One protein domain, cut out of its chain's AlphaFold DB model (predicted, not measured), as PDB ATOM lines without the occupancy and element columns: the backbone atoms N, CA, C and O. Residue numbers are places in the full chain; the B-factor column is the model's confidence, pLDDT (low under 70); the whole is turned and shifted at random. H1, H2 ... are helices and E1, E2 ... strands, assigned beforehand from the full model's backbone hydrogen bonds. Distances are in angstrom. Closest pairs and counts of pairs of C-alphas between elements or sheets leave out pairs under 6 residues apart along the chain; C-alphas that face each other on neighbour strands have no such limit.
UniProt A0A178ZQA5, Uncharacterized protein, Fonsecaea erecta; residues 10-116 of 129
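This is residues 10 to 116 of the 129 residues of an uncharacterized protein of Fonsecaea erecta (UniProt A0A178ZQA5). Start with the twisted three-stranded sheet E3 E4 E5, with the long hairpin E1 E2 partly face to face with it in a small sandwich; H1 packs at one end. From H1 a long tail without named elements runs to H2 at the far end of the model, residues 87 to 93 and 99 to 104 sticking out. The printed part has 107 residues, under half in named elements, in the order E1 E2 E3 E4 E5 H1 H2; both sheets are antiparallel and the class is mixed, helices and strands. It is loose, with a radius of gyration of the C-alphas of 17.0 A, and spans 51 by 33 by 22 A.

Look first at E3, residues 40 to 45, E4, 55 to 60, and E5, 63 to 69, a twisted meander, each strand the antiparallel neighbour of the one before. N 43 and O 57 are 2.8 A apart; N 58 and O 66, 2.8 A. E1, residues 10 to 17, and E2, 23 to 31, form an antiparallel hairpin, N 14 and O 26 at 2.9 A. The two sheets form a sandwich, face to face, their planes 16 degrees apart; the closest C-alphas of E2 and E5 are Gly 28 and Tyr 66, 5.1 A. H1, residues 75 to 85, only grazes the three-stranded sheet with residues 81 to 85; its O i to N i+4 pairs are within hydrogen-bond range. H2, residues 112 to 115, is too short for such a pair and is apart from H1.

Find C-alpha 10 at (122.259, 136.292, 113.011); E1 runs 23.2 A from there, and E2 26.4 A. E3 and E4 measure 16.3 A each, E5 16.7 A and H1 15.2 A. H2, 5.9 A, ends at C-alpha 115, (123.885, 133.451, 97.909).

The C-alphas of Asp 49 and Asp 107 are farthest apart, 53.5 A. The printed part has no cut; the link H1 to H2 is long, and no printed residue is under 70 in pLDDT.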
ATOM      1  N   ASN A  10     123.275 137.333 112.904       96.38
ATOM      2  CA  ASN A  10     122.259 136.292 113.011       96.38
ATOM      3  C   ASN A  10     121.103 136.748 113.906       96.38
ATOM      4  O   ASN A  10     121.322 137.487 114.868       96.38
ATOM      5  N   GLN A  11     119.908 136.223 113.641       97.44
ATOM      6  CA  GLN A  11     118.770 136.283 114.554       97.44
ATOM      7  C   GLN A  11     118.333 134.872 114.993       97.44
ATOM      8  O   GLN A  11     118.199 133.947 114.183       97.44
ATOM      9  N   GLY A  12     118.114 134.712 116.300       97.62
ATOM     10  CA  GLY A  12     117.431 133.566 116.901       97.62
ATOM     11  C   GLY A  12     116.125 134.028 117.528       97.62
ATOM     12  O   GLY A  12     116.152 134.912 118.385       97.62
ATOM     13  N   SER A  13     115.010 133.448 117.092       97.44
ATOM     14  CA  SER A  13     113.660 133.922 117.406       97.44
ATOM     15  C   SER A  13     112.810 132.785 117.975       97.44
ATOM     16  O   SER A  13     112.922 131.641 117.531       97.44
ATOM     17  N   ILE A  14     111.922 133.106 118.913       97.50
ATOM     18  CA  ILE A  14     110.775 132.272 119.281       97.50
ATOM     19  C   ILE A  14     109.516 133.031 118.883       97.50
ATOM     20  O   ILE A  14     109.369 134.211 119.203       97.50
ATOM     21  N   HIS A  15     108.602 132.336 118.214       95.81
ATOM     22  CA  HIS A  15     107.275 132.841 117.893       95.81
ATOM     23  C   HIS A  15     106.233 131.988 118.605       95.81
ATOM     24  O   HIS A  15     106.316 130.761 118.601       95.81
ATOM     25  N   GLN A  16     105.247 132.641 119.203       94.06
ATOM     26  CA  GLN A  16     104.163 131.987 119.922       94.06
ATOM     27  C   GLN A  16     102.891 132.832 119.869       94.06
ATOM     28  O   GLN A  16     102.906 133.981 119.434       94.06
ATOM     29  N   ALA A  17     101.783 132.252 120.318       92.00
ATOM     30  CA  ALA A  17     100.589 133.022 120.621       92.00
ATOM     31  C   ALA A  17     100.703 133.607 122.036       92.00
ATOM     32  O   ALA A  17     101.120 132.898 122.953       92.00
ATOM     33  N   ASP A  18     100.323 134.869 122.222       88.69
ATOM     34  CA  ASP A  18     100.104 135.433 123.555       88.69
ATOM     35  C   ASP A  18      98.812 134.886 124.200       88.69
ATOM     36  O   ASP A  18      98.088 134.069 123.621       88.69
ATOM     37  N   GLN A  19      98.503 135.352 125.412       84.06
ATOM     38  CA  GLN A  19      97.317 134.925 126.164       84.06
ATOM     39  C   GLN A  19      95.974 135.260 125.486       84.06
ATOM     40  O   GLN A  19      94.943 134.707 125.863       84.06
ATOM     41  N   TRP A  20      95.970 136.145 124.489       89.06
ATOM     42  CA  TRP A  20      94.789 136.519 123.706       89.06
ATOM     43  C   TRP A  20      94.775 135.873 122.315       89.06
ATOM     44  O   TRP A  20      93.849 136.109 121.541       89.06
ATOM     45  N   GLY A  21      95.773 135.046 121.994       88.88
ATOM     46  CA  GLY A  21      95.901 134.391 120.697       88.88
ATOM     47  C   GLY A  21      96.582 135.243 119.622       88.88
ATOM     48  O   GLY A  21      96.638 134.803 118.474       88.88
ATOM     49  N   ASN A  22      97.105 136.429 119.952       94.81
ATOM     50  CA  ASN A  22      97.841 137.239 118.983       94.81
ATOM     51  C   ASN A  22      99.263 136.709 118.805       94.81
ATOM     52  O   ASN A  22      99.828 136.079 119.700       94.81
ATOM     53  N   HIS A  23      99.870 137.006 117.655       94.75
ATOM     54  CA  HIS A  23     101.283 136.721 117.426       94.75
ATOM     55  C   HIS A  23     102.153 137.498 118.416       94.75
ATOM     56  O   HIS A  23     102.042 138.714 118.551       94.75
ATOM     57  N   SER A  24     103.037 136.769 119.084       94.19
ATOM     58  CA  SER A  24     104.070 137.294 119.956       94.19
ATOM     59  C   SER A  24     105.405 136.688 119.558       94.19
ATOM     60  O   SER A  24     105.495 135.523 119.157       94.19
ATOM     61  N   GLN A  25     106.457 137.491 119.653       95.31
ATOM     62  CA  GLN A  25     107.802 137.061 119.324       95.31
ATOM     63  C   GLN A  25     108.812 137.635 120.299       95.31
ATOM     64  O   GLN A  25     108.673 138.760 120.784       95.31
ATOM     65  N   CYS A  26     109.865 136.872 120.534       95.88
ATOM     66  CA  CYS A  26     111.044 137.328 121.239       95.88
ATOM     67  C   CYS A  26     112.283 136.830 120.492       95.88
ATOM     68  O   CYS A  26     112.252 135.777 119.852       95.88
ATOM     69  N   HIS A  27     113.349 137.623 120.491       97.62
ATOM     70  CA  HIS A  27     114.543 137.291 119.729       97.62
ATOM     71  C   HIS A  27     115.802 137.876 120.358       97.62
ATOM     72  O   HIS A  27     115.758 138.857 121.102       97.62
ATOM     73  N   GLY A  28     116.933 137.282 119.995       97.94
ATOM     74  CA  GLY A  28     118.259 137.831 120.226       97.94
ATOM     75  C   GLY A  28     119.099 137.770 118.959       97.94
ATOM     76  O   GLY A  28     118.792 137.028 118.019       97.94
ATOM     77  N   THR A  29     120.158 138.571 118.930       98.00
ATOM     78  CA  THR A  29     121.051 138.693 117.777       98.00
ATOM     79  C   THR A  29     122.501 138.541 118.190       98.00
ATOM     80  O   THR A  29     122.875 138.945 119.289       98.00
ATOM     81  N   MET A  30     123.323 138.000 117.296       98.00
ATOM     82  CA  MET A  30     124.771 137.956 117.485       98.00
ATOM     83  C   MET A  30     125.489 138.056 116.145       98.00
ATOM     84  O   MET A  30     125.080 137.408 115.174       98.00
ATOM     85  N   ASP A  31     126.555 138.851 116.120       98.06
ATOM     86  CA  ASP A  31     127.429 138.995 114.961       98.06
ATOM     87  C   ASP A  31     128.391 137.808 114.836       98.06
ATOM     88  O   ASP A  31     128.804 137.217 115.835       98.06
ATOM     89  N   PHE A  32     128.747 137.462 113.599       97.56
ATOM     90  CA  PHE A  32     129.629 136.341 113.274       97.56
ATOM     91  C   PHE A  32     130.369 136.560 111.947       97.56
ATOM     92  O   PHE A  32     130.015 137.435 111.153       97.56
ATOM     93  N   ASP A  33     131.396 135.755 111.675       96.38
ATOM     94  CA  ASP A  33     132.129 135.806 110.408       96.38
ATOM     95  C   ASP A  33     131.507 134.865 109.367       96.38
ATOM     96  O   ASP A  33     131.827 133.685 109.265       96.38
ATOM     97  N   ARG A  34     130.647 135.404 108.501       92.31
ATOM     98  CA  ARG A  34     129.981 134.617 107.449       92.31
ATOM     99  C   ARG A  34     130.918 133.941 106.433       92.31
ATOM    100  O   ARG A  34     130.426 133.197 105.590       92.31
ATOM    101  N   SER A  35     132.222 134.232 106.449       92.06
ATOM    102  CA  SER A  35     133.204 133.559 105.591       92.06
ATOM    103  C   SER A  35     133.650 132.192 106.127       92.06
ATOM    104  O   SER A  35     134.333 131.451 105.417       92.06
ATOM    105  N   GLN A  36     133.251 131.838 107.351       95.50
ATOM    106  CA  GLN A  36     133.619 130.593 108.017       95.50
ATOM    107  C   GLN A  36     132.396 129.724 108.322       95.50
ATOM    108  O   GLN A  36     131.257 130.189 108.381       95.50
ATOM    109  N   TYR A  37     132.641 128.430 108.533       97.50
ATOM    110  CA  TYR A  37     131.629 127.563 109.125       97.50
ATOM    111  C   TYR A  37     131.475 127.896 110.604       97.50
ATOM    112  O   TYR A  37     132.452 127.911 111.348       97.50
ATOM    113  N   HIS A  38     130.227 128.082 111.016       98.12
ATOM    114  CA  HIS A  38     129.835 128.318 112.397       98.12
ATOM    115  C   HIS A  38     128.824 127.272 112.853       98.12
ATOM    116  O   HIS A  38     128.055 126.734 112.050       98.12
ATOM    117  N   THR A  39     128.802 127.001 114.155       98.50
ATOM    118  CA  THR A  39     127.811 126.112 114.766       98.50
ATOM    119  C   THR A  39     126.708 126.936 115.411       98.50
ATOM    120  O   THR A  39     126.896 127.523 116.474       98.50
ATOM    121  N   PHE A  40     125.532 126.937 114.790       98.38
ATOM    122  CA  PHE A  40     124.314 127.473 115.392       98.38
ATOM    123  C   PHE A  40     123.574 126.355 116.120       98.38
ATOM    124  O   PHE A  40     123.337 125.294 115.542       98.38
ATOM    125  N   ALA A  41     123.176 126.593 117.366       98.06
ATOM    126  CA  ALA A  41     122.450 125.606 118.158       98.06
ATOM    127  C   ALA A  41     121.283 126.229 118.927       98.06
ATOM    128  O   ALA A  41     121.327 127.389 119.340       98.06
ATOM    129  N   VAL A  42     120.249 125.418 119.142       97.88
ATOM    130  CA  VAL A  42     119.193 125.666 120.124       97.88
ATOM    131  C   VAL A  42     119.312 124.571 121.175       97.88
ATOM    132  O   VAL A  42     119.198 123.390 120.852       97.88
ATOM    133  N   LEU A  43     119.572 124.961 122.419       97.44
ATOM    134  CA  LEU A  43     119.611 124.068 123.568       97.44
ATOM    135  C   LEU A  43     118.328 124.255 124.371       97.44
ATOM    136  O   LEU A  43     118.057 125.356 124.845       97.44
ATOM    137  N   ILE A  44     117.566 123.180 124.539       97.06
ATOM    138  CA  ILE A  44     116.358 123.164 125.362       97.06
ATOM    139  C   ILE A  44     116.674 122.358 126.619       97.06
ATOM    140  O   ILE A  44     116.890 121.149 126.551       97.06
ATOM    141  N   ASP A  45     116.756 123.048 127.749       96.88
ATOM    142  CA  ASP A  45     117.057 122.479 129.056       96.88
ATOM    143  C   ASP A  45     115.760 122.328 129.851       96.88
ATOM    144  O   ASP A  45     115.188 123.313 130.323       96.88
ATOM    145  N   LEU A  46     115.297 121.082 129.951       95.31
ATOM    146  CA  LEU A  46     114.086 120.676 130.669       95.31
ATOM    147  C   LEU A  46     114.433 119.809 131.889       95.31
ATOM    148  O   LEU A  46     113.634 118.969 132.292       95.31
ATOM    149  N   SER A  47     115.659 119.934 132.406       94.50
ATOM    150  CA  SER A  47     116.214 119.038 133.430       94.50
ATOM    151  C   SER A  47     115.553 119.143 134.805       94.50
ATOM    152  O   SER A  47     115.615 118.189 135.576       94.50
ATOM    153  N   ASP A  48     114.932 120.282 135.116       94.12
ATOM    154  CA  ASP A  48     114.264 120.538 136.394       94.12
ATOM    155  C   ASP A  48     112.737 120.445 136.230       94.12
ATOM    156  O   ASP A  48     112.180 120.918 135.236       94.12
ATOM    157  N   ASP A  49     112.054 119.862 137.217       91.19
ATOM    158  CA  ASP A  49     110.587 119.783 137.259       91.19
ATOM    159  C   ASP A  49     109.937 121.166 137.455       91.19
ATOM    160  O   ASP A  49     108.780 121.380 137.079       91.19
ATOM    161  N   ASP A  50     110.670 122.123 138.031       92.62
ATOM    162  CA  ASP A  50     110.258 123.518 138.135       92.62
ATOM    163  C   ASP A  50     110.486 124.243 136.805       92.62
ATOM    164  O   ASP A  50     111.611 124.555 136.409       92.62
ATOM    165  N   TYR A  51     109.382 124.570 136.132       93.88
ATOM    166  CA  TYR A  51     109.396 125.227 134.825       93.88
ATOM    167  C   TYR A  51     110.158 126.552 134.851       93.88
ATOM    168  O   TYR A  51     110.791 126.895 133.860       93.88
ATOM    169  N   SER A  52     110.174 127.267 135.983       93.69
ATOM    170  CA  SER A  52     110.899 128.540 136.103       93.69
ATOM    171  C   SER A  52     112.425 128.402 136.017       93.69
ATOM    172  O   SER A  52     113.134 129.395 135.843       93.69
ATOM    173  N   LYS A  53     112.944 127.174 136.111       96.06
ATOM    174  CA  LYS A  53     114.368 126.851 135.964       96.06
ATOM    175  C   LYS A  53     114.704 126.188 134.631       96.06
ATOM    176  O   LYS A  53     115.879 125.955 134.350       96.06
ATOM    177  N   GLN A  54     113.699 125.891 133.812       97.50
ATOM    178  CA  GLN A  54     113.898 125.399 132.454       97.50
ATOM    179  C   GLN A  54     114.279 126.555 131.525       97.50
ATOM    180  O   GLN A  54     113.994 127.721 131.808       97.50
ATOM    181  N   SER A  55     114.934 126.250 130.402       98.06
ATOM    182  CA  SER A  55     115.392 127.292 129.477       98.06
ATOM    183  C   SER A  55     115.469 126.836 128.023       98.06
ATOM    184  O   SER A  55     115.737 125.672 127.734       98.06
ATOM    185  N   ILE A  56     115.302 127.786 127.104       98.31
ATOM    186  CA  ILE A  56     115.692 127.665 125.698       98.31
ATOM    187  C   ILE A  56     116.839 128.647 125.472       98.31
ATOM    188  O   ILE A  56     116.697 129.845 125.713       98.31
ATOM    189  N   LYS A  57     117.983 128.150 125.006       98.50
ATOM    190  CA  LYS A  57     119.191 128.941 124.753       98.50
ATOM    191  C   LYS A  57     119.563 128.858 123.283       98.50
ATOM    192  O   LYS A  57     119.714 127.764 122.742       98.50
ATOM    193  N   PHE A  58     119.768 130.006 122.657       98.69
ATOM    194  CA  PHE A  58     120.351 130.095 121.326       98.69
ATOM    195  C   PHE A  58     121.852 130.324 121.446       98.69
ATOM    196  O   PHE A  58     122.300 131.190 122.207       98.69
ATOM    197  N   GLN A  59     122.620 129.541 120.694       98.69
ATOM    198  CA  GLN A  59     124.072 129.557 120.744       98.69
ATOM    199  C   GLN A  59     124.700 129.735 119.365       98.69
ATOM    200  O   GLN A  59     124.200 129.211 118.368       98.69
ATOM    201  N   LEU A  60     125.826 130.441 119.354       98.50
ATOM    202  CA  LEU A  60     126.774 130.520 118.254       98.50
ATOM    203  C   LEU A  60     128.123 130.023 118.775       98.50
ATOM    204  O   LEU A  60     128.637 130.554 119.757       98.50
ATOM    205  N   ASP A  61     128.668 128.978 118.159       98.25
ATOM    206  CA  ASP A  61     129.951 128.363 118.526       98.25
ATOM    207  C   ASP A  61     130.055 128.021 120.025       98.25
ATOM    208  O   ASP A  61     131.072 128.227 120.687       98.25
ATOM    209  N   GLY A  62     128.948 127.523 120.585       97.88
ATOM    210  CA  GLY A  62     128.819 127.174 122.003       97.88
ATOM    211  C   GLY A  62     128.618 128.365 122.949       97.88
ATOM    212  O   GLY A  62     128.348 128.157 124.131       97.88
ATOM    213  N   GLN A  63     128.692 129.606 122.461       98.06
ATOM    214  CA  GLN A  63     128.397 130.805 123.247       98.06
ATOM    215  C   GLN A  63     126.904 131.122 123.190       98.06
ATOM    216  O   GLN A  63     126.332 131.273 122.113       98.06
ATOM    217  N   THR A  64     126.263 131.236 124.354       98.62
ATOM    218  CA  THR A  64     124.843 131.612 124.434       98.62
ATOM    219  C   THR A  64     124.690 133.110 124.225       98.62
ATOM    220  O   THR A  64     125.253 133.891 124.988       98.62
ATOM    221  N   TYR A  65     123.903 133.507 123.226       98.50
ATOM    222  CA  TYR A  65     123.617 134.917 122.935       98.50
ATOM    223  C   TYR A  65     122.178 135.319 123.240       98.50
ATOM    224  O   TYR A  65     121.863 136.507 123.306       98.50
ATOM    225  N   TYR A  66     121.292 134.342 123.428       98.69
ATOM    226  CA  TYR A  66     119.913 134.597 123.806       98.69
ATOM    227  C   TYR A  66     119.363 133.456 124.651       98.69
ATOM    228  O   TYR A  66     119.570 132.287 124.327       98.69
ATOM    229  N   THR A  67     118.649 133.808 125.716       98.44
ATOM    230  CA  THR A  67     118.033 132.856 126.641       98.44
ATOM    231  C   THR A  67     116.589 133.257 126.866       98.44
ATOM    232  O   THR A  67     116.305 134.412 127.182       98.44
ATOM    233  N   VAL A  68     115.693 132.284 126.761       97.56
ATOM    234  CA  VAL A  68     114.300 132.391 127.185       97.56
ATOM    235  C   VAL A  68     114.117 131.445 128.362       97.56
ATOM    236  O   VAL A  68     114.396 130.252 128.242       97.56
ATOM    237  N   GLN A  69     113.700 131.993 129.500       96.81
ATOM    238  CA  GLN A  69     113.422 131.212 130.702       96.81
ATOM    239  C   GLN A  69     111.989 130.707 130.678       96.81
ATOM    240  O   GLN A  69     111.099 131.396 130.170       96.81
ATOM    241  N   GLY A  70     111.776 129.525 131.248       95.25
ATOM    242  CA  GLY A  70     110.430 129.054 131.507       95.25
ATOM    243  C   GLY A  70     109.716 129.930 132.528       95.25
ATOM    244  O   GLY A  70     110.332 130.608 133.353       95.25
ATOM    245  N   ASP A  71     108.391 129.938 132.436       86.50
ATOM    246  CA  ASP A  71     107.525 130.745 133.282       86.50
ATOM    247  C   ASP A  71     106.448 129.852 133.900       86.50
ATOM    248  O   ASP A  71     105.743 129.112 133.211       86.50
ATOM    249  N   ASN A  72     106.357 129.909 135.226       87.75
ATOM    250  CA  ASN A  72     105.385 129.175 136.031       87.75
ATOM    251  C   ASN A  72     104.574 130.118 136.937       87.75
ATOM    252  O   ASN A  72     104.045 129.702 137.966       87.75
ATOM    253  N   SER A  73     104.523 131.408 136.597       90.31
ATOM    254  CA  SER A  73     103.824 132.432 137.379       90.31
ATOM    255  C   SER A  73     102.299 132.297 137.317       90.31
ATOM    256  O   SER A  73     101.609 132.700 138.255       90.31
ATOM    257  N   SER A  74     101.766 131.702 136.246       92.12
ATOM    258  CA  SER A  74     100.343 131.405 136.075       92.12
ATOM    259  C   SER A  74     100.117 130.135 135.244       92.12
ATOM    260  O   SER A  74     101.035 129.608 134.612       92.12
ATOM    261  N   GLY A  75      98.873 129.641 135.222       90.50
ATOM    262  CA  GLY A  75      98.498 128.505 134.376       90.50
ATOM    263  C   GLY A  75      98.633 128.811 132.882       90.50
ATOM    264  O   GLY A  75      99.003 127.938 132.103       90.50
ATOM    265  N   GLU A  76      98.375 130.054 132.483       89.88
ATOM    266  CA  GLU A  76      98.535 130.549 131.116       89.88
ATOM    267  C   GLU A  76     100.013 130.641 130.725       89.88
ATOM    268  O   GLU A  76     100.387 130.168 129.652       89.88
ATOM    269  N   ALA A  77     100.860 131.182 131.608       89.12
ATOM    270  CA  ALA A  77     102.306 131.236 131.399       89.12
ATOM    271  C   ALA A  77     102.895 129.830 131.217       89.12
ATOM    272  O   ALA A  77     103.624 129.566 130.257       89.12
ATOM    273  N   ARG A  78     102.464 128.894 132.072       91.88
ATOM    274  CA  ARG A  78     102.827 127.483 131.974       91.88
ATOM    275  C   ARG A  78     102.404 126.867 130.638       91.88
ATOM    276  O   ARG A  78     103.218 126.226 129.983       91.88
ATOM    277  N   GLN A  79     101.156 127.067 130.207       91.56
ATOM    278  CA  GLN A  79     100.678 126.560 128.912       91.56
ATOM    279  C   GLN A  79     101.458 127.155 127.731       91.56
ATOM    280  O   GLN A  79     101.700 126.459 126.745       91.56
ATOM    281  N   GLY A  80     101.858 128.428 127.816       92.31
ATOM    282  CA  GLY A  80     102.749 129.054 126.840       92.31
ATOM    283  C   GLY A  80     104.089 128.323 126.754       92.31
ATOM    284  O   GLY A  80     104.510 127.929 125.665       92.31
ATOM    285  N   TRP A  81     104.707 128.046 127.905       94.69
ATOM    286  CA  TRP A  81     105.960 127.296 127.980       94.69
ATOM    287  C   TRP A  81     105.848 125.872 127.418       94.69
ATOM    288  O   TRP A  81     106.691 125.453 126.624       94.69
ATOM    289  N   GLU A  82     104.780 125.138 127.748       94.00
ATOM    290  CA  GLU A  82     104.546 123.779 127.231       94.00
ATOM    291  C   GLU A  82     104.486 123.750 125.691       94.00
ATOM    292  O   GLU A  82     105.014 122.835 125.051       94.00
ATOM    293  N   ARG A  83     103.908 124.787 125.069       93.06
ATOM    294  CA  ARG A  83     103.825 124.898 123.604       93.06
ATOM    295  C   ARG A  83     105.184 125.103 122.944       93.06
ATOM    296  O   ARG A  83     105.414 124.534 121.883       93.06
ATOM    297  N   ILE A  84     106.069 125.907 123.535       94.62
ATOM    298  CA  ILE A  84     107.351 126.258 122.899       94.62
ATOM    299  C   ILE A  84     108.511 125.340 123.297       94.62
ATOM    300  O   ILE A  84     109.438 125.173 122.509       94.62
ATOM    301  N   ALA A  85     108.471 124.743 124.492       95.69
ATOM    302  CA  ALA A  85     109.581 123.968 125.046       95.69
ATOM    303  C   ALA A  85     109.287 122.460 125.152       95.69
ATOM    304  O   ALA A  85     110.211 121.658 125.046       95.69
ATOM    305  N   HIS A  86     108.016 122.062 125.314       94.75
ATOM    306  CA  HIS A  86     107.604 120.657 125.517       94.75
ATOM    307  C   HIS A  86     106.858 120.040 124.328       94.75
ATOM    308  O   HIS A  86     106.396 118.902 124.400       94.75
ATOM    309  N   SER A  87     106.747 120.759 123.213       94.44
ATOM    310  CA  SER A  87     106.138 120.238 121.987       94.44
ATOM    311  C   SER A  87     107.199 119.697 121.034       94.44
ATOM    312  O   SER A  87     108.277 120.270 120.886       94.44
ATOM    313  N   ALA A  88     106.893 118.588 120.360       94.50
ATOM    314  CA  ALA A  88     107.765 118.068 119.313       94.50
ATOM    315  C   ALA A  88     107.830 119.049 118.132       94.50
ATOM    316  O   ALA A  88     106.812 119.593 117.704       94.50
ATOM    317  N   PHE A  89     109.022 119.222 117.570       94.62
ATOM    318  CA  PHE A  89     109.267 120.025 116.377       94.62
ATOM    319  C   PHE A  89     110.248 119.303 115.452       94.62
ATOM    320  O   PHE A  89     110.885 118.319 115.831       94.62
ATOM    321  N   PHE A  90     110.365 119.793 114.222       95.38
ATOM    322  CA  PHE A  90     111.308 119.290 113.231       95.38
ATOM    323  C   PHE A  90     112.133 120.452 112.668       95.38
ATOM    324  O   PHE A  90     111.624 121.572 112.568       95.38
ATOM    325  N   PRO A  91     113.407 120.225 112.317       96.12
ATOM    326  CA  PRO A  91     114.234 121.266 111.733       96.12
ATOM    327  C   PRO A  91     113.796 121.585 110.299       96.12
ATOM    328  O   PRO A  91     113.436 120.696 109.526       96.12
ATOM    329  N   LEU A  92     113.896 122.861 109.936       97.44
ATOM    330  CA  LEU A  92     113.699 123.381 108.586       97.44
ATOM    331  C   LEU A  92     114.968 124.124 108.168       97.44
ATOM    332  O   LEU A  92     115.488 124.937 108.929       97.44
ATOM    333  N   LEU A  93     115.461 123.829 106.966       97.12
ATOM    334  CA  LEU A  93     116.618 124.488 106.362       97.12
ATOM    335  C   LEU A  93     116.199 124.979 104.979       97.12
ATOM    336  O   LEU A  93     115.837 124.177 104.118       97.12
ATOM    337  N   ASN A  94     116.214 126.291 104.771       96.06
ATOM    338  CA  ASN A  94     115.801 126.899 103.513       96.06
ATOM    339  C   ASN A  94     116.554 128.202 103.246       96.06
ATOM    340  O   ASN A  94     117.090 128.836 104.151       96.06
ATOM    341  N   ILE A  95     116.515 128.624 101.984       94.69
ATOM    342  CA  ILE A  95     116.879 129.971 101.551       94.69
ATOM    343  C   ILE A  95     115.615 130.574 100.954       94.69
ATOM    344  O   ILE A  95     115.092 130.061  99.966       94.69
ATOM    345  N   ALA A  96     115.088 131.618 101.587       94.69
ATOM    346  CA  ALA A  96     113.977 132.384 101.038       94.69
ATOM    347  C   ALA A  96     114.506 133.509 100.136       94.69
ATOM    348  O   ALA A  96     115.563 134.078 100.405       94.69
ATOM    349  N   VAL A  97     113.757 133.841  99.082       94.88
ATOM    350  CA  VAL A  97     114.047 134.969  98.187       94.88
ATOM    351  C   VAL A  97     112.839 135.896  98.187       94.88
ATOM    352  O   VAL A  97     111.762 135.507  97.741       94.88
ATOM    353  N   GLY A  98     113.022 137.121  98.677       94.75
ATOM    354  CA  GLY A  98     111.935 138.087  98.827       94.75
ATOM    355  C   GLY A  98     111.149 137.949 100.136       94.75
ATOM    356  O   GLY A  98     111.465 137.126 100.996       94.75
ATOM    357  N   GLY A  99     110.106 138.770 100.264       96.19
ATOM    358  CA  GLY A  99     109.217 138.831 101.428       96.19
ATOM    359  C   GLY A  99     109.368 140.124 102.228       96.19
ATOM    360  O   GLY A  99     110.329 140.871 102.052       96.19
ATOM    361  N   ASP A 100     108.422 140.378 103.132       95.38
ATOM    362  CA  ASP A 100     108.364 141.634 103.897       95.38
ATOM    363  C   ASP A 100     109.596 141.844 104.787       95.38
ATOM    364  O   ASP A 100     110.016 142.975 105.021       95.38
ATOM    365  N   HIS A 101     110.196 140.752 105.271       91.94
ATOM    366  CA  HIS A 101     111.339 140.820 106.175       91.94
ATOM    367  C   HIS A 101     112.665 141.191 105.475       91.94
ATOM    368  O   HIS A 101     113.322 142.131 105.928       91.94
ATOM    369  N   PRO A 102     113.106 140.502 104.400       94.81
ATOM    370  CA  PRO A 102     114.321 140.891 103.676       94.81
ATOM    371  C   PRO A 102     114.092 141.999 102.634       94.81
ATOM    372  O   PRO A 102     115.055 142.643 102.216       94.81
ATOM    373  N   GLY A 103     112.845 142.239 102.221       96.75
ATOM    374  CA  GLY A 103     112.523 143.009 101.023       96.75
ATOM    375  C   GLY A 103     112.681 142.178  99.746       96.75
ATOM    376  O   GLY A 103     113.144 141.037  99.765       96.75
ATOM    377  N   ASN A 104     112.272 142.749  98.613       96.75
ATOM    378  CA  ASN A 104     112.375 142.083  97.314       96.75
ATOM    379  C   ASN A 104     113.819 142.099  96.781       96.75
ATOM    380  O   ASN A 104     114.535 143.078  97.006       96.75
ATOM    381  N   PRO A 105     114.236 141.058  96.032       95.25
ATOM    382  CA  PRO A 105     115.514 141.076  95.331       95.25
ATOM    383  C   PRO A 105     115.569 142.226  94.316       95.25
ATOM    384  O   PRO A 105     114.549 142.688  93.802       95.25
ATOM    385  N   ASN A 106     116.783 142.669  94.017       95.12
ATOM    386  CA  ASN A 106     117.086 143.726  93.056       95.12
ATOM    387  C   ASN A 106     118.321 143.359  92.216       95.12
ATOM    388  O   ASN A 106     118.908 142.292  92.398       95.12
ATOM    389  N   ASP A 107     118.763 144.269  91.349       96.88
ATOM    390  CA  ASP A 107     119.902 144.047  90.444       96.88
ATOM    391  C   ASP A 107     121.252 143.824  91.159       96.88
ATOM    392  O   ASP A 107     122.225 143.420  90.528       96.88
ATOM    393  N   GLN A 108     121.334 144.066  92.473       94.12
ATOM    394  CA  GLN A 108     122.518 143.795  93.300       94.12
ATOM    395  C   GLN A 108     122.459 142.431  94.003       94.12
ATOM    396  O   GLN A 108     123.394 142.061  94.712       94.12
ATOM    397  N   THR A 109     121.364 141.683  93.850       94.56
ATOM    398  CA  THR A 109     121.216 140.359  94.463       94.56
ATOM    399  C   THR A 109     122.150 139.367  93.776       94.56
ATOM    400  O   THR A 109     122.032 139.122  92.576       94.56
ATOM    401  N   LEU A 110     123.083 138.790  94.538       92.25
ATOM    402  CA  LEU A 110     124.071 137.860  93.995       92.25
ATOM    403  C   LEU A 110     123.409 136.529  93.587       92.25
ATOM    404  O   LEU A 110     122.550 136.023  94.320       92.25
ATOM    405  N   PRO A 111     123.785 135.929  92.446       89.31
ATOM    406  CA  PRO A 111     123.284 134.622  92.037       89.31
ATOM    407  C   PRO A 111     124.134 133.463  92.590       89.31
ATOM    408  O   PRO A 111     125.261 133.633  93.051       89.31
ATOM    409  N   GLY A 112     123.621 132.238  92.452       86.38
ATOM    410  CA  GLY A 112     124.409 131.012  92.612       86.38
ATOM    411  C   GLY A 112     124.915 130.751  94.035       86.38
ATOM    412  O   GLY A 112     124.234 131.041  95.015       86.38
ATOM    413  N   LEU A 113     126.108 130.153  94.137       83.69
ATOM    414  CA  LEU A 113     126.704 129.738  95.415       83.69
ATOM    415  C   LEU A 113     127.044 130.918  96.336       83.69
ATOM    416  O   LEU A 113     127.085 130.729  97.546       83.69
ATOM    417  N   GLU A 114     127.235 132.120  95.791       83.25
ATOM    418  CA  GLU A 114     127.513 133.328  96.583       83.25
ATOM    419  C   GLU A 114     126.329 133.743  97.474       83.25
ATOM    420  O   GLU A 114     126.530 134.396  98.498       83.25
ATOM    421  N   SER A 115     125.116 133.309  97.116       87.88
ATOM    422  CA  SER A 115     123.885 133.451  97.909       87.88
ATOM    423  C   SER A 115     123.388 132.116  98.479       87.88
ATOM    424  O   SER A 115     122.251 132.015  98.942       87.88
ATOM    425  N   GLY A 116     124.213 131.068  98.410       89.88
ATOM    426  CA  GLY A 116     123.879 129.725  98.872       89.88
ATOM    427  C   GLY A 116     124.032 129.549 100.384       89.88
ATOM    428  O   GLY A 116     124.791 130.251 101.046       89.88
TER     429      GLY A 116